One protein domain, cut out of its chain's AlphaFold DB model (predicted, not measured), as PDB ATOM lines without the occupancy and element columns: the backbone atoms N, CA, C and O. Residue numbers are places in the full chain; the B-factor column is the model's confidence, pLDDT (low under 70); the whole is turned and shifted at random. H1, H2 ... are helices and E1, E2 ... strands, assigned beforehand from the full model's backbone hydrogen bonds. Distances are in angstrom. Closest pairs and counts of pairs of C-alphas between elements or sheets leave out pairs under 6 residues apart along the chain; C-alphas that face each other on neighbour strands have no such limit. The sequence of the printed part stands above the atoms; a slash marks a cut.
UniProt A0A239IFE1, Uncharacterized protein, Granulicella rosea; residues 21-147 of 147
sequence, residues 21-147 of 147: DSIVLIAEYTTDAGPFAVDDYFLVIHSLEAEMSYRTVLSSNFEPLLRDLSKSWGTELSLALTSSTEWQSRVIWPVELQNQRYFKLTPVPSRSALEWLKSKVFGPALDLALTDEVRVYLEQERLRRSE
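AT A GLANCE: This is residues 21 to 147 of the 147 residues of an uncharacterized protein of Granulicella rosea (UniProt A0A239IFE1). A four-stranded sheet, E3 E2 E1 E4, forms one body, and a thin two-stranded arm of E5 and E6 reaches away from it with H2 at its far end. H3 runs on from E6, away from H2, and grazes the sheet, while H1 stands off the sheet elsewhere. The printed part has 127 residues, with three named helices and six named strands in the order E1 E2 E3 H1 E4 E5 H2 E6 H3, in the mixed class of helices and strands. Both sheets are antiparallel, the larger in the order E3 - E2 - E1 - E4. The whole is only just loose, close to compact, with a radius of gyration of the C-alphas of 16.7 A, and spans 52 by 35 by 22 A.

HOW THE PARTS SIT: E1, residues 23 to 30, and E2, residues 41 to 47, are inner strands and form a hairpin at 164 degrees, with N 44 and O 27 at 2.7 A. E3, residues 53 to 57, is an edge strand and forms a hairpin with E2 at 156 degrees, with N 54 and O 45 at 2.8 A. E1, E2 and E3 make a meander, each strand the antiparallel neighbour of the one before. E4, residues 89 to 93, is the other edge strand, antiparallel to E1 at 153 degrees, with N 28 and O 90 at 2.8 A. This sheet is only just strongly twisted, its C-alphas lying up to 4.2 A off the best plane. H3, residues 132 to 144, only grazes it, with residues 134 to 142; the closest C-alphas of E1 and H3 are those of Val 24 and Glu 141, 7.2 A apart. H1, residues 62 to 73, is not on the sheet, but only just, with 4 pairs of C-alphas within 10 A. E5, residues 103 to 107, comes closest to E4 at the C-alphas of Ser 89 and Phe 103, 6.0 A apart. It is antiparallel to E6, residues 126 to 130, at 148 degrees, with N 104 and O 129 at 2.8 A. H2, residues 113 to 122, is not on the larger sheet and is apart from H1 and H3. In H1, H2 and H3 every O i to N i+4 pair is within hydrogen-bond range.

IN THESE COORDINATES: E1 begins at C-alpha 23, (296.133, 101.037, 365.898), and is 21.2 A long; E2 is 20.1 A, E3 13.4 A and E4 12.6 A. E5 measures 12.8 A and E6 12.9 A. H2 begins at C-alpha 113, (318.179, 93.447, 403.829), and is 14.2 A long; H1 is 16.2 A. H3, 18.3 A, ends at C-alpha 144, (290.049, 88.898, 365.532).

THE WHOLE: The farthest C-alphas, those of Ser 72 and Ala 113, are 54.1 A apart. The printed part has no cut. The link from H1 to E4, residues 74 to 88, is long. Mean pLDDT of the printed part is 80.2; residues 33 to 39, 49 to 61, 123 and 147 are under 70.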
ATOM      1  N   ASP A  21     294.477 102.555 360.830       83.75
ATOM      2  CA  ASP A  21     293.698 101.318 360.860       83.75
ATOM      3  C   ASP A  21     294.404 100.175 361.599       83.75
ATOM      4  O   ASP A  21     293.739  99.233 362.031       83.75
ATOM      5  N   SER A  22     295.728 100.237 361.786       84.19
ATOM      6  CA  SER A  22     296.482  99.217 362.521       84.19
ATOM      7  C   SER A  22     296.581  99.492 364.020       84.19
ATOM      8  O   SER A  22     296.991  98.599 364.765       84.19
ATOM      9  N   ILE A  23     296.169 100.680 364.478       87.62
ATOM     10  CA  ILE A  23     296.133 101.037 365.898       87.62
ATOM     11  C   ILE A  23     294.991 100.286 366.588       87.62
ATOM     12  O   ILE A  23     293.847 100.307 366.139       87.62
ATOM     13  N   VAL A  24     295.305  99.640 367.711       91.56
ATOM     14  CA  VAL A  24     294.330  98.890 368.524       91.56
ATOM     15  C   VAL A  24     294.162  99.425 369.935       91.56
ATOM     16  O   VAL A  24     293.134  99.167 370.554       91.56
ATOM     17  N   LEU A  25     295.134 100.186 370.440       92.25
ATOM     18  CA  LEU A  25     295.048 100.803 371.759       92.25
ATOM     19  C   LEU A  25     295.916 102.058 371.825       92.25
ATOM     20  O   LEU A  25     297.046 102.065 371.338       92.25
ATOM     21  N   ILE A  26     295.406 103.099 372.479       91.50
ATOM     22  CA  ILE A  26     296.151 104.304 372.848       91.50
ATOM     23  C   ILE A  26     296.026 104.487 374.358       91.50
ATOM     24  O   ILE A  26     294.924 104.450 374.904       91.50
ATOM     25  N   ALA A  27     297.140 104.706 375.042       91.88
ATOM     26  CA  ALA A  27     297.190 104.969 376.475       91.88
ATOM     27  C   ALA A  27     298.172 106.096 376.790       91.88
ATOM     28  O   ALA A  27     299.041 106.420 375.990       91.88
ATOM     29  N   GLU A  28     298.050 106.676 377.976       89.81
ATOM     30  CA  GLU A  28     299.028 107.603 378.540       89.81
ATOM     31  C   GLU A  28     299.442 107.137 379.934       89.81
ATOM     32  O   GLU A  28     298.674 106.479 380.645       89.81
ATOM     33  N   TYR A  29     300.662 107.470 380.336       88.12
ATOM     34  CA  TYR A  29     301.105 107.285 381.710       88.12
ATOM     35  C   TYR A  29     302.100 108.360 382.126       88.12
ATOM     36  O   TYR A  29     302.816 108.913 381.294       88.12
ATOM     37  N   THR A  30     302.152 108.624 383.426       85.94
ATOM     38  CA  THR A  30     303.135 109.498 384.058       85.94
ATOM     39  C   THR A  30     304.034 108.732 385.001       85.94
ATOM     40  O   THR A  30     303.679 107.647 385.471       85.94
ATOM     41  N   THR A  31     305.196 109.311 385.281       78.12
ATOM     42  CA  THR A  31     306.168 108.780 386.236       78.12
ATOM     43  C   THR A  31     306.143 109.526 387.564       78.12
ATOM     44  O   THR A  31     305.587 110.614 387.665       78.12
ATOM     45  N   ASP A  32     306.757 108.949 388.596       72.19
ATOM     46  CA  ASP A  32     306.979 109.598 389.892       72.19
ATOM     47  C   ASP A  32     308.281 110.421 389.928       72.19
ATOM     48  O   ASP A  32     308.718 110.847 390.997       72.19
ATOM     49  N   ALA A  33     308.895 110.691 388.767       65.88
ATOM     50  CA  ALA A  33     310.147 111.443 388.663       65.88
ATOM     51  C   ALA A  33     310.031 112.913 389.133       65.88
ATOM     52  O   ALA A  33     311.046 113.596 389.289       65.88
ATOM     53  N   GLY A  34     308.812 113.379 389.423       51.69
ATOM     54  CA  GLY A  34     308.516 114.684 390.001       51.69
ATOM     55  C   GLY A  34     308.561 115.836 388.984       51.69
ATOM     56  O   GLY A  34     309.068 115.677 387.877       51.69
ATOM     57  N   PRO A  35     308.094 117.038 389.374       44.69
ATOM     58  CA  PRO A  35     307.829 118.176 388.474       44.69
ATOM     59  C   PRO A  35     309.075 118.827 387.838       44.69
ATOM     60  O   PRO A  35     308.961 119.842 387.156       44.69
ATOM     61  N   PHE A  36     310.271 118.293 388.097       51.91
ATOM     62  CA  PHE A  36     311.539 118.785 387.546       51.91
ATOM     63  C   PHE A  36     312.171 117.812 386.541       51.91
ATOM     64  O   PHE A  36     313.208 118.131 385.957       51.91
ATOM     65  N   ALA A  37     311.581 116.629 386.347       57.97
ATOM     66  CA  ALA A  37     311.997 115.708 385.305       57.97
ATOM     67  C   ALA A  37     311.413 116.170 383.963       57.97
ATOM     68  O   ALA A  37     310.226 116.437 383.850       57.97
ATOM     69  N   VAL A  38     312.263 116.277 382.943       55.75
ATOM     70  CA  VAL A  38     311.891 116.790 381.610       55.75
ATOM     71  C   VAL A  38     311.002 115.798 380.831       55.75
ATOM     72  O   VAL A  38     310.400 116.171 379.833       55.75
ATOM     73  N   ASP A  39     310.858 114.565 381.329       63.69
ATOM     74  CA  ASP A  39     310.235 113.434 380.638       63.69
ATOM     75  C   ASP A  39     309.335 112.614 381.591       63.69
ATOM     76  O   ASP A  39     309.549 111.416 381.787       63.69
ATOM     77  N   ASP A  40     308.365 113.244 382.260       72.06
ATOM     78  CA  ASP A  40     307.493 112.570 383.237       72.06
ATOM     79  C   ASP A  40     306.164 112.068 382.660       72.06
ATOM     80  O   ASP A  40     305.439 111.371 383.364       72.06
ATOM     81  N   TYR A  41     305.878 112.345 381.388       79.12
ATOM     82  CA  TYR A  41     304.642 111.978 380.705       79.12
ATOM     83  C   TYR A  41     304.924 111.233 379.395       79.12
ATOM     84  O   TYR A  41     305.749 111.647 378.573       79.12
ATOM     85  N   PHE A  42     304.169 110.159 379.163       81.75
ATOM     86  CA  PHE A  42     304.353 109.260 378.032       81.75
ATOM     87  C   PHE A  42     303.029 108.917 377.356       81.75
ATOM     88  O   PHE A  42     302.060 108.551 378.022       81.75
ATOM     89  N   LEU A  43     303.025 108.932 376.020       83.56
ATOM     90  CA  LEU A  43     301.960 108.344 375.209       83.56
ATOM     91  C   LEU A  43     302.382 106.952 374.728       83.56
ATOM     92  O   LEU A  43     303.532 106.741 374.333       83.56
ATOM     93  N   VAL A  44     301.437 106.018 374.746       85.81
ATOM     94  CA  VAL A  44     301.594 104.642 374.295       85.81
ATOM     95  C   VAL A  44     300.610 104.350 373.175       85.81
ATOM     96  O   VAL A  44     299.410 104.517 373.363       85.81
ATOM     97  N   ILE A  45     301.099 103.867 372.034       85.75
ATOM     98  CA  ILE A  45     300.256 103.392 370.926       85.75
ATOM     99  C   ILE A  45     300.588 101.924 370.669       85.75
ATOM    100  O   ILE A  45     301.752 101.586 370.467       85.75
ATOM    101  N   HIS A  46     299.585 101.053 370.672       85.75
ATOM    102  CA  HIS A  46     299.718  99.667 370.220       85.75
ATOM    103  C   HIS A  46     299.197  99.556 368.800       85.75
ATOM    104  O   HIS A  46     298.051  99.920 368.531       85.75
ATOM    105  N   SER A  47     300.037  99.019 367.922       83.56
ATOM    106  CA  SER A  47     299.639  98.544 366.601       83.56
ATOM    107  C   SER A  47     299.633  97.014 366.602       83.56
ATOM    108  O   SER A  47     300.268  96.397 367.456       83.56
ATOM    109  N   LEU A  48     298.892  96.395 365.686       74.81
ATOM    110  CA  LEU A  48     298.998  94.953 365.427       74.81
ATOM    111  C   LEU A  48     300.034  94.610 364.352       74.81
ATOM    112  O   LEU A  48     300.498  93.477 364.308       74.81
ATOM    113  N   GLU A  49     300.396  95.566 363.492       69.50
ATOM    114  CA  GLU A  49     301.412  95.367 362.446       69.50
ATOM    115  C   GLU A  49     302.825  95.406 363.024       69.50
ATOM    116  O   GLU A  49     303.703  94.648 362.619       69.50
ATOM    117  N   ALA A  50     303.034  96.281 364.003       60.16
ATOM    118  CA  ALA A  50     304.188  96.211 364.871       60.16
ATOM    119  C   ALA A  50     303.790  95.346 366.067       60.16
ATOM    120  O   ALA A  50     302.870  95.713 366.785       60.16
ATOM    121  N   GLU A  51     304.494  94.254 366.367       54.47
ATOM    122  CA  GLU A  51     304.326  93.509 367.635       54.47
ATOM    123  C   GLU A  51     304.705  94.351 368.886       54.47
ATOM    124  O   GLU A  51     305.053  93.821 369.940       54.47
ATOM    125  N   MET A  52     304.702  95.682 368.779       57.28
ATOM    126  CA  MET A  52     305.411  96.610 369.643       57.28
ATOM    127  C   MET A  52     304.522  97.791 370.034       57.28
ATOM    128  O   MET A  52     303.765  98.341 369.234       57.28
ATOM    129  N   SER A  53     304.658  98.203 371.293       60.66
ATOM    130  CA  SER A  53     304.068  99.429 371.817       60.66
ATOM    131  C   SER A  53     305.008 100.602 371.550       60.66
ATOM    132  O   SER A  53     306.138 100.605 372.046       60.66
ATOM    133  N   TYR A  54     304.552 101.619 370.834       62.84
ATOM    134  CA  TYR A  54     305.305 102.859 370.702       62.84
ATOM    135  C   TYR A  54     305.241 103.635 372.009       62.84
ATOM    136  O   TYR A  54     304.169 103.736 372.597       62.84
ATOM    137  N   ARG A  55     306.369 104.189 372.456       64.44
ATOM    138  CA  ARG A  55     306.439 105.073 373.621       64.44
ATOM    139  C   ARG A  55     307.141 106.344 373.218       64.44
ATOM    140  O   ARG A  55     308.140 106.311 372.513       64.44
ATOM    141  N   THR A  56     306.643 107.463 373.690       60.44
ATOM    142  CA  THR A  56     307.254 108.751 373.398       60.44
ATOM    143  C   THR A  56     307.026 109.673 374.570       60.44
ATOM    144  O   THR A  56     305.945 109.690 375.158       60.44
ATOM    145  N   VAL A  57     308.045 110.459 374.883       60.31
ATOM    146  CA  VAL A  57     307.847 111.674 375.664       60.31
ATOM    147  C   VAL A  57     306.945 112.586 374.840       60.31
ATOM    148  O   VAL A  57     307.069 112.607 373.607       60.31
ATOM    149  N   LEU A  58     306.022 113.301 375.485       58.81
ATOM    150  CA  LEU A  58     305.212 114.318 374.818       58.81
ATOM    151  C   LEU A  58     306.128 115.408 374.250       58.81
ATOM    152  O   LEU A  58     306.423 116.411 374.889       58.81
ATOM    153  N   SER A  59     306.576 115.211 373.015       53.78
ATOM    154  CA  SER A  59     306.962 116.320 372.162       53.78
ATOM    155  C   SER A  59     305.680 116.997 371.679       53.78
ATOM    156  O   SER A  59     304.624 116.370 371.578       53.78
ATOM    157  N   SER A  60     305.767 118.273 371.325       56.84
ATOM    158  CA  SER A  60     304.693 119.083 370.725       56.84
ATOM    159  C   SER A  60     304.020 118.477 369.475       56.84
ATOM    160  O   SER A  60     303.113 119.076 368.906       56.84
ATOM    161  N   ASN A  61     304.459 117.307 369.015       59.84
ATOM    162  CA  ASN A  61     304.109 116.710 367.732       59.84
ATOM    163  C   ASN A  61     302.916 115.735 367.806       59.84
ATOM    164  O   ASN A  61     302.487 115.231 366.771       59.84
ATOM    165  N   PHE A  62     302.365 115.467 368.996       72.06
ATOM    166  CA  PHE A  62     301.284 114.484 369.186       72.06
ATOM    167  C   PHE A  62     299.876 115.056 369.107       72.06
ATOM    168  O   PHE A  62     298.958 114.352 368.687       72.06
ATOM    169  N   GLU A  63     299.686 116.322 369.473       75.31
ATOM    170  CA  GLU A  63     298.364 116.949 369.403       75.31
ATOM    171  C   GLU A  63     297.769 116.939 367.984       75.31
ATOM    172  O   GLU A  63     296.576 116.649 367.862       75.31
ATOM    173  N   PRO A  64     298.537 117.202 366.902       77.94
ATOM    174  CA  PRO A  64     298.010 117.083 365.545       77.94
ATOM    175  C   PRO A  64     297.581 115.650 365.209       77.94
ATOM    176  O   PRO A  64     296.484 115.454 364.699       77.94
ATOM    177  N   LEU A  65     298.387 114.647 365.581       79.56
ATOM    178  CA  LEU A  65     298.064 113.235 365.352       79.56
ATOM    179  C   LEU A  65     296.770 112.830 366.068       79.56
ATOM    180  O   LEU A  65     295.878 112.259 365.450       79.56
ATOM    181  N   LEU A  66     296.647 113.136 367.362       83.75
ATOM    182  CA  LEU A  66     295.451 112.793 368.135       83.75
ATOM    183  C   LEU A  66     294.211 113.514 367.608       83.75
ATOM    184  O   LEU A  66     293.137 112.922 367.567       83.75
ATOM    185  N   ARG A  67     294.355 114.762 367.153       85.06
ATOM    186  CA  ARG A  67     293.272 115.514 366.510       85.06
ATOM    187  C   ARG A  67     292.823 114.858 365.206       85.06
ATOM    188  O   ARG A  67     291.619 114.722 364.983       85.06
ATOM    189  N   ASP A  68     293.765 114.445 364.366       85.19
ATOM    190  CA  ASP A  68     293.468 113.804 363.084       85.19
ATOM    191  C   ASP A  68     292.830 112.423 363.285       85.19
ATOM    192  O   ASP A  68     291.807 112.125 362.663       85.19
ATOM    193  N   LEU A  69     293.353 111.620 364.219       86.88
ATOM    194  CA  LEU A  69     292.760 110.338 364.614       86.88
ATOM    195  C   LEU A  69     291.360 110.526 365.205       86.88
ATOM    196  O   LEU A  69     290.428 109.835 364.807       86.88
ATOM    197  N   SER A  70     291.185 111.507 366.094       89.00
ATOM    198  CA  SER A  70     289.892 111.827 366.702       89.00
ATOM    199  C   SER A  70     288.840 112.168 365.644       89.00
ATOM    200  O   SER A  70     287.721 111.649 365.677       89.00
ATOM    201  N   LYS A  71     289.223 112.974 364.646       88.12
ATOM    202  CA  LYS A  71     288.365 113.308 363.506       88.12
ATOM    203  C   LYS A  71     288.055 112.086 362.638       88.12
ATOM    204  O   LYS A  71     286.910 111.924 362.228       88.12
ATOM    205  N   SER A  72     289.053 111.251 362.351       86.94
ATOM    206  CA  SER A  72     288.900 110.067 361.499       86.94
ATOM    207  C   SER A  72     288.015 108.998 362.139       86.94
ATOM    208  O   SER A  72     287.207 108.378 361.455       86.94
ATOM    209  N   TRP A  73     288.153 108.784 363.446       88.44
ATOM    210  CA  TRP A  73     287.411 107.760 364.183       88.44
ATOM    211  C   TRP A  73     286.081 108.261 364.748       88.44
ATOM    212  O   TRP A  73     285.314 107.472 365.292       88.44
ATOM    213  N   GLY A  74     285.803 109.565 364.648       87.31
ATOM    214  CA  GLY A  74     284.603 110.168 365.229       87.31
ATOM    215  C   GLY A  74     284.541 110.013 366.752       87.31
ATOM    216  O   GLY A  74     283.454 109.913 367.315       87.31
ATOM    217  N   THR A  75     285.698 109.953 367.415       87.94
ATOM    218  CA  THR A  75     285.818 109.724 368.860       87.94
ATOM    219  C   THR A  75     286.753 110.754 369.470       87.94
ATOM    220  O   THR A  75     287.754 111.120 368.859       87.94
ATOM    221  N   GLU A  76     286.452 111.243 370.667       89.25
ATOM    222  CA  GLU A  76     287.314 112.213 371.341       89.25
ATOM    223  C   GLU A  76     288.545 111.517 371.940       89.25
ATOM    224  O   GLU A  76     288.423 110.636 372.793       89.25
ATOM    225  N   LEU A  77     289.737 111.931 371.501       89.62
ATOM    226  CA  LEU A  77     291.014 111.488 372.061       89.62
ATOM    227  C   LEU A  77     291.613 112.634 372.879       89.62
ATOM    228  O   LEU A  77     292.313 113.494 372.345       89.62
ATOM    229  N   SER A  78     291.308 112.668 374.173       86.44
ATOM    230  CA  SER A  78     291.823 113.682 375.096       86.44
ATOM    231  C   SER A  78     292.988 113.140 375.917       86.44
ATOM    232  O   SER A  78     293.011 111.959 376.264       86.44
ATOM    233  N   LEU A  79     293.945 114.009 376.245       86.62
ATOM    234  CA  LEU A  79     295.010 113.762 377.225       86.62
ATOM    235  C   LEU A  79     294.570 114.325 378.582       86.62
ATOM    236  O   LEU A  79     293.896 115.354 378.619       86.62
ATOM    237  N   ALA A  80     294.930 113.675 379.690       87.06
ATOM    238  CA  ALA A  80     294.456 114.075 381.023       87.06
ATOM    239  C   ALA A  80     295.522 113.986 382.121       87.06
ATOM    240  O   ALA A  80     295.327 114.551 383.194       87.06
ATOM    241  N   LEU A  81     296.643 113.303 381.874       84.62
ATOM    242  CA  LEU A  81     297.717 113.161 382.862       84.62
ATOM    243  C   LEU A  81     298.831 114.211 382.739       84.62
ATOM    244  O   LEU A  81     299.798 114.145 383.484       84.62
ATOM    245  N   THR A  82     298.707 115.203 381.854       74.69
ATOM    246  CA  THR A  82     299.759 116.207 381.584       74.69
ATOM    247  C   THR A  82     300.116 117.105 382.777       74.69
ATOM    248  O   THR A  82     301.118 117.809 382.726       74.69
ATOM    249  N   SER A  83     299.320 117.093 383.848       70.62
ATOM    250  CA  SER A  83     299.565 117.833 385.095       70.62
ATOM    251  C   SER A  83     299.792 116.932 386.317       70.62
ATOM    252  O   SER A  83     299.857 117.432 387.441       70.62
ATOM    253  N   SER A  84     299.882 115.610 386.129       73.56
ATOM    254  CA  SER A  84     300.054 114.659 387.229       73.56
ATOM    255  C   SER A  84     301.515 114.564 387.659       73.56
ATOM    256  O   SER A  84     302.370 114.217 386.857       73.56
ATOM    257  N   THR A  85     301.783 114.776 388.950       72.94
ATOM    258  CA  THR A  85     303.110 114.571 389.561       72.94
ATOM    259  C   THR A  85     303.268 113.193 390.210       72.94
ATOM    260  O   THR A  85     304.260 112.932 390.888       72.94
ATOM    261  N   GLU A  86     302.259 112.334 390.076       79.50
ATOM    262  CA  GLU A  86     302.238 110.976 390.617       79.50
ATOM    263  C   GLU A  86     302.235 109.946 389.488       79.50
ATOM    264  O   GLU A  86     301.831 110.245 388.358       79.50
ATOM    265  N   TRP A  87     302.605 108.703 389.817       84.56
ATOM    266  CA  TRP A  87     302.439 107.590 388.890       84.56
ATOM    267  C   TRP A  87     300.957 107.359 388.580       84.56
ATOM    268  O   TRP A  87     300.193 106.842 389.401       84.56
ATOM    269  N   GLN A  88     300.558 107.697 387.360       89.31
ATOM    270  CA  GLN A  88     299.218 107.480 386.837       89.31
ATOM    271  C   GLN A  88     299.334 106.817 385.473       89.31
ATOM    272  O   GLN A  88     300.308 106.988 384.752       89.31
ATOM    273  N   SER A  89     298.341 106.022 385.101       92.06
ATOM    274  CA  SER A  89     298.252 105.500 383.742       92.06
ATOM    275  C   SER A  89     296.799 105.282 383.388       92.06
ATOM    276  O   SER A  89     296.024 104.834 384.239       92.06
ATOM    277  N   ARG A  90     296.431 105.570 382.143       94.38
ATOM    278  CA  ARG A  90     295.086 105.302 381.650       94.38
ATOM    279  C   ARG A  90     295.060 104.999 380.163       94.38
ATOM    280  O   ARG A  90     295.915 105.449 379.406       94.38
ATOM    281  N   VAL A  91     294.033 104.276 379.754       94.88
ATOM    282  CA  VAL A  91     293.692 104.072 378.350       94.88
ATOM    283  C   VAL A  91     292.899 105.282 377.844       94.88
ATOM    284  O   VAL A  91     291.970 105.755 378.499       94.88
ATOM    285  N   ILE A  92     293.285 105.794 376.678       94.31
ATOM    286  CA  ILE A  92     292.607 106.872 375.945       94.31
ATOM    287  C   ILE A  92     291.598 106.269 374.962       94.31
ATOM    288  O   ILE A  92     290.482 106.771 374.837       94.31
ATOM    289  N   TRP A  93     291.996 105.184 374.292       94.19
ATOM    290  CA  TRP A  93     291.199 104.437 373.322       94.19
ATOM    291  C   TRP A  93     291.617 102.957 373.357       94.19
ATOM    292  O   TRP A  93     292.811 102.693 373.521       94.19
ATOM    293  N   PRO A  94     290.705 101.980 373.229       93.81
ATOM    294  CA  PRO A  94     289.322 102.077 372.754       93.81
ATOM    295  C   PRO A  94     288.323 102.586 373.801       93.81
ATOM    296  O   PRO A  94     288.660 102.719 374.979       93.81
ATOM    297  N   VAL A  95     287.092 102.881 373.370       91.50
ATOM    298  CA  VAL A  95     286.034 103.449 374.228       91.50
ATOM    299  C   VAL A  95     285.676 102.503 375.377       91.50
ATOM    300  O   VAL A  95     285.468 102.953 376.501       91.50
ATOM    301  N   GLU A  96     285.677 101.190 375.138       93.50
ATOM    302  CA  GLU A  96     285.313 100.182 376.143       93.50
ATOM    303  C   GLU A  96     286.320 100.121 377.302       93.50
ATOM    304  O   GLU A  96     285.971  99.722 378.416       93.50
ATOM    305  N   LEU A  97     287.563 100.544 377.058       95.06
ATOM    306  CA  LEU A  97     288.628 100.618 378.058       95.06
ATOM    307  C   LEU A  97     288.930 102.048 378.511       95.06
ATOM    308  O   LEU A  97     289.813 102.243 379.343       95.06
ATOM    309  N   GLN A  98     288.228 103.053 377.993       94.25
ATOM    310  CA  GLN A  98     288.584 104.447 378.221       94.25
ATOM    311  C   GLN A  98     288.620 104.794 379.718       94.25
ATOM    312  O   GLN A  98     287.739 104.424 380.494       94.25
ATOM    313  N   ASN A  99     289.666 105.519 380.122       93.94
ATOM    314  CA  ASN A  99     289.986 105.892 381.503       93.94
ATOM    315  C   ASN A  99     290.295 104.727 382.456       93.94
ATOM    316  O   ASN A  99     290.624 104.973 383.618       93.94
ATOM    317  N   GLN A 100     290.258 103.476 381.992       95.06
ATOM    318  CA  GLN A 100     290.752 102.359 382.785       95.06
ATOM    319  C   GLN A 100     292.269 102.434 382.912       95.06
ATOM    320  O   GLN A 100     292.970 102.933 382.030       95.06
ATOM    321  N   ARG A 101     292.783 101.916 384.026       94.12
ATOM    322  CA  ARG A 101     294.212 101.920 384.313       94.12
ATOM    323  C   ARG A 101     294.954 101.044 383.301       94.12
ATOM    324  O   ARG A 101     294.591  99.890 383.098       94.12
ATOM    325  N   TYR A 102     296.008 101.592 382.698       93.62
ATOM    326  CA  TYR A 102     296.802 100.873 381.697       93.62
ATOM    327  C   TYR A 102     297.862  99.962 382.341       93.62
ATOM    328  O   TYR A 102     298.017  98.805 381.950       93.62
ATOM    329  N   PHE A 103     298.539 100.448 383.388       91.00
ATOM    330  CA  PHE A 103     299.520  99.687 384.160       91.00
ATOM    331  C   PHE A 103     299.065  99.399 385.585       91.00
ATOM    332  O   PHE A 103     298.668 100.297 386.327       91.00
ATOM    333  N   LYS A 104     299.256  98.159 386.023       89.38
ATOM    334  CA  LYS A 104     299.298  97.783 387.431       89.38
ATOM    335  C   LYS A 104     300.725  97.946 387.951       89.38
ATOM    336  O   LYS A 104     301.658  97.355 387.414       89.38
ATOM    337  N   LEU A 105     300.862  98.713 389.027       84.88
ATOM    338  CA  LEU A 105     302.093  98.807 389.802       84.88
ATOM    339  C   LEU A 105     302.136  97.690 390.838       84.88
ATOM    340  O   LEU A 105     301.225  97.577 391.665       84.88
ATOM    341  N   THR A 106     303.203  96.897 390.835       82.88
ATOM    342  CA  THR A 106     303.445  95.901 391.884       82.88
ATOM    343  C   THR A 106     304.797  96.132 392.546       82.88
ATOM    344  O   THR A 106     305.798  96.197 391.837       82.88
ATOM    345  N   PRO A 107     304.869  96.231 393.885       79.56
ATOM    346  CA  PRO A 107     306.144  96.318 394.584       79.56
ATOM    347  C   PRO A 107     307.020  95.106 394.267       79.56
ATOM    348  O   PRO A 107     306.596  93.960 394.438       79.56
ATOM    349  N   VAL A 108     308.254  95.356 393.844       79.31
ATOM    350  CA  VAL A 108     309.259  94.312 393.678       79.31
ATOM    351  C   VAL A 108     309.704  93.866 395.071       79.31
ATOM    352  O   VAL A 108     310.155  94.698 395.868       79.31
ATOM    353  N   PRO A 109     309.599  92.567 395.404       74.69
ATOM    354  CA  PRO A 109     310.064  92.076 396.691       74.69
ATOM    355  C   PRO A 109     311.577  92.285 396.808       74.69
ATOM    356  O   PRO A 109     312.347  91.872 395.939       74.69
ATOM    357  N   SER A 110     312.003  92.928 397.898       76.19
ATOM    358  CA  SER A 110     313.421  93.130 398.199       76.19
ATOM    359  C   SER A 110     314.107  91.779 398.389       76.19
ATOM    360  O   SER A 110     313.661  90.960 399.193       76.19
ATOM    361  N   ARG A 111     315.198  91.539 397.660       77.44
ATOM    362  CA  ARG A 111     315.956  90.279 397.718       77.44
ATOM    363  C   ARG A 111     317.037  90.308 398.797       77.44
ATOM    364  O   ARG A 111     317.613  89.271 399.116       77.44
ATOM    365  N   SER A 112     317.310  91.482 399.372       80.38
ATOM    366  CA  SER A 112     318.303  91.671 400.432       80.38
ATOM    367  C   SER A 112     317.843  92.645 401.522       80.38
ATOM    368  O   SER A 112     317.007  93.521 401.296       80.38
ATOM    369  N   ALA A 113     318.439  92.533 402.713       78.69
ATOM    370  CA  ALA A 113     318.179  93.447 403.829       78.69
ATOM    371  C   ALA A 113     318.555  94.906 403.501       78.69
ATOM    372  O   ALA A 113     317.892  95.832 403.959       78.69
ATOM    373  N   LEU A 114     319.581  95.114 402.667       80.38
ATOM    374  CA  LEU A 114     319.976  96.442 402.192       80.38
ATOM    375  C   LEU A 114     318.901  97.050 401.276       80.38
ATOM    376  O   LEU A 114     318.570  98.224 401.416       80.38
ATOM    377  N   GLU A 115     318.340  96.260 400.358       74.56
ATOM    378  CA  GLU A 115     317.234  96.687 399.488       74.56
ATOM    379  C   GLU A 115     315.950  96.952 400.272       74.56
ATOM    380  O   GLU A 115     315.236  97.905 399.973       74.56
ATOM    381  N   TRP A 116     315.678  96.155 401.307       78.62
ATOM    382  CA  TRP A 116     314.557  96.392 402.211       78.62
ATOM    383  C   TRP A 116     314.718  97.705 402.991       78.62
ATOM    384  O   TRP A 116     313.772  98.480 403.118       78.62
ATOM    385  N   LEU A 117     315.927  97.998 403.479       75.94
ATOM    386  CA  LEU A 117     316.189  99.248 404.192       75.94
ATOM    387  C   LEU A 117     316.097 100.456 403.247       75.94
ATOM    388  O   LEU A 117     315.499 101.471 403.596       75.94
ATOM    389  N   LYS A 118     316.633 100.336 402.024       73.88
ATOM    390  CA  LYS A 118     316.502 101.364 400.982       73.88
ATOM    391  C   LYS A 118     315.042 101.601 400.601       73.88
ATOM    392  O   LYS A 118     314.644 102.757 400.498       73.88
ATOM    393  N   SER A 119     314.234 100.547 400.466       74.25
ATOM    394  CA  SER A 119     312.821 100.693 400.107       74.25
ATOM    395  C   SER A 119     311.972 101.351 401.194       74.25
ATOM    396  O   SER A 119     310.954 101.968 400.891       74.25
ATOM    397  N   LYS A 120     312.400 101.298 402.460       72.75
ATOM    398  CA  LYS A 120     311.773 102.065 403.549       72.75
ATOM    399  C   LYS A 120     312.043 103.567 403.479       72.75
ATOM    400  O   LYS A 120     311.226 104.329 403.983       72.75
ATOM    401  N   VAL A 121     313.163 103.977 402.885       73.56
ATOM    402  CA  VAL A 121     313.573 105.389 402.793       73.56
ATOM    403  C   VAL A 121     313.130 106.019 401.471       73.56
ATOM    404  O   VAL A 121     312.666 107.152 401.470       73.56
ATOM    405  N   PHE A 122     313.243 105.284 400.363       70.69
ATOM    406  CA  PHE A 122     312.991 105.789 399.006       70.69
ATOM    407  C   PHE A 122     311.733 105.204 398.345       70.69
ATOM    408  O   PHE A 122     311.443 105.530 397.202       70.69
ATOM    409  N   GLY A 123     310.984 104.350 399.049       67.88
ATOM    410  CA  GLY A 123     309.865 103.600 398.481       67.88
ATOM    411  C   GLY A 123     310.305 102.292 397.802       67.88
ATOM    412  O   GLY A 123     311.482 102.110 397.475       67.88
ATOM    413  N   PRO A 124     309.393 101.317 397.639       70.94
ATOM    414  CA  PRO A 124     309.705 100.074 396.947       70.94
ATOM    415  C   PRO A 124     309.953 100.326 395.461       70.94
ATOM    416  O   PRO A 124     309.262 101.128 394.842       70.94
ATOM    417  N   ALA A 125     310.885  99.575 394.871       72.62
ATOM    418  CA  ALA A 125     310.952  99.475 393.418       72.62
ATOM    419  C   ALA A 125     309.615  98.928 392.898       72.62
ATOM    420  O   ALA A 125     309.055  98.001 393.492       72.62
ATOM    421  N   LEU A 126     309.098  99.505 391.817       76.62
ATOM    422  CA  LEU A 126     307.815  99.122 391.235       76.62
ATOM    423  C   LEU A 126     308.053  98.380 389.922       76.62
ATOM    424  O   LEU A 126     308.837  98.818 389.083       76.62
ATOM    425  N   ASP A 127     307.365  97.257 389.763       80.44
ATOM    426  CA  ASP A 127     307.233  96.563 388.491       80.44
ATOM    427  C   ASP A 127     305.958  97.036 387.784       80.44
ATOM    428  O   ASP A 127     304.936  97.305 388.430       80.44
ATOM    429  N   LEU A 128     306.043  97.149 386.461       81.56
ATOM    430  CA  LEU A 128     304.985  97.651 385.591       81.56
ATOM    431  C   LEU A 128     304.446  96.504 384.744       81.56
ATOM    432  O   LEU A 128     305.078  96.078 383.779       81.56
ATOM    433  N   ALA A 129     303.240  96.053 385.069       87.38
ATOM    434  CA  ALA A 129     302.516  95.069 384.274       87.38
ATOM    435  C   ALA A 129     301.274  95.704 383.645       87.38
ATOM    436  O   ALA A 129     300.654  96.579 384.247       87.38
ATOM    437  N   LEU A 130     300.877  95.252 382.452       89.81
ATOM    438  CA  LEU A 130     299.554  95.587 381.918       89.81
ATOM    439  C   LEU A 130     298.471  95.098 382.881       89.81
ATOM    440  O   LEU A 130     298.626  94.053 383.520       89.81
ATOM    441  N   THR A 131     297.379  95.846 382.976       92.38
ATOM    442  CA  THR A 131     296.176  95.363 383.657       92.38
ATOM    443  C   THR A 131     295.576  94.164 382.919       92.38
ATOM    444  O   THR A 131     295.847  93.939 381.734       92.38
ATOM    445  N   ASP A 132     294.794  93.351 383.632       92.56
ATOM    446  CA  ASP A 132     294.208  92.137 383.060       92.56
ATOM    447  C   ASP A 132     293.230  92.482 381.934       92.56
ATOM    448  O   ASP A 132     293.217  91.815 380.904       92.56
ATOM    449  N   GLU A 133     292.491  93.579 382.091       93.75
ATOM    450  CA  GLU A 133     291.546  94.118 381.118       93.75
ATOM    451  C   GLU A 133     292.246  94.490 379.806       93.75
ATOM    452  O   GLU A 133     291.835  94.055 378.730       93.75
ATOM    453  N   VAL A 134     293.358  95.225 379.895       92.25
ATOM    454  CA  VAL A 134     294.158  95.618 378.727       92.25
ATOM    455  C   VAL A 134     294.794  94.400 378.063       92.25
ATOM    456  O   VAL A 134     294.804  94.294 376.838       92.25
ATOM    457  N   ARG A 135     295.315  93.460 378.856       91.00
ATOM    458  CA  ARG A 135     295.941  92.238 378.342       91.00
ATOM    459  C   ARG A 135     294.943  91.371 377.574       91.00
ATOM    460  O   ARG A 135     295.239  90.981 376.448       91.00
ATOM    461  N   VAL A 136     293.772  91.114 378.159       93.00
ATOM    462  CA  VAL A 136     292.703  90.327 377.525       93.00
ATOM    463  C   VAL A 136     292.223  91.004 376.245       93.00
ATOM    464  O   VAL A 136     292.079  90.334 375.224       93.00
ATOM    465  N   TYR A 137     292.030  92.323 376.264       93.62
ATOM    466  CA  TYR A 137     291.625  93.069 375.075       93.62
ATOM    467  C   TYR A 137     292.643  92.945 373.931       93.62
ATOM    468  O   TYR A 137     292.273  92.607 372.807       93.62
ATOM    469  N   LEU A 138     293.937  93.144 374.206       89.81
ATOM    470  CA  LEU A 138     294.981  93.029 373.181       89.81
ATOM    471  C   LEU A 138     295.087  91.605 372.613       89.81
ATOM    472  O   LEU A 138     295.355  91.434 371.426       89.81
ATOM    473  N   GLU A 139     294.877  90.577 373.438       90.12
ATOM    474  CA  GLU A 139     294.806  89.185 372.975       90.12
ATOM    475  C   GLU A 139     293.595  88.953 372.057       90.12
ATOM    476  O   GLU A 139     293.734  88.315 371.013       90.12
ATOM    477  N   GLN A 140     292.428  89.509 372.390       91.81
ATOM    478  CA  GLN A 140     291.221  89.400 371.566       91.81
ATOM    479  C   GLN A 140     291.362  90.111 370.214       91.81
ATOM    480  O   GLN A 140     290.984  89.540 369.192       91.81
ATOM    481  N   GLU A 141     291.936  91.316 370.183       90.38
ATOM    482  CA  GLU A 141     292.175  92.039 368.927       90.38
ATOM    483  C   GLU A 141     293.165  91.303 368.016       90.38
ATOM    484  O   GLU A 141     292.953  91.234 366.805       90.38
ATOM    485  N   ARG A 142     294.206  90.681 368.588       87.12
ATOM    486  CA  ARG A 142     295.133  89.826 367.825       87.12
ATOM    487  C   ARG A 142     294.415  88.652 367.169       87.12
ATOM    488  O   ARG A 142     294.661  88.378 366.000       87.12
ATOM    489  N   LEU A 143     293.529  87.980 367.905       88.81
ATOM    490  CA  LEU A 143     292.761  86.853 367.373       88.81
ATOM    491  C   LEU A 143     291.803  87.305 366.265       88.81
ATOM    492  O   LEU A 143     291.820  86.724 365.183       88.81
ATOM    493  N   ARG A 144     291.041  88.383 366.492       87.81
ATOM    494  CA  ARG A 144     290.049  88.898 365.532       87.81
ATOM    495  C   ARG A 144     290.656  89.255 364.173       87.81
ATOM    496  O   ARG A 144     289.980  89.131 363.164       87.81
ATOM    497  N   ARG A 145     291.900  89.736 364.143       80.81
ATOM    498  CA  ARG A 145     292.571  90.150 362.897       80.81
ATOM    499  C   ARG A 145     293.445  89.068 362.260       80.81
ATOM    500  O   ARG A 145     294.064  89.326 361.233       80.81
ATOM    501  N   SER A 146     293.522  87.893 362.884       78.81
ATOM    502  CA  SER A 146     294.176  86.707 362.318       78.81
ATOM    503  C   SER A 146     293.235  85.832 361.477       78.81
ATOM    504  O   SER A 146     293.705  84.896 360.831       78.81
ATOM    505  N   GLU A 147     291.935  86.143 361.494       62.88
ATOM    506  CA  GLU A 147     290.868  85.538 360.681       62.88
ATOM    507  C   GLU A 147     290.647  86.316 359.376       62.88
ATOM    508  O   GLU A 147     290.392  85.651 358.344       62.88
TER     509      GLU A 147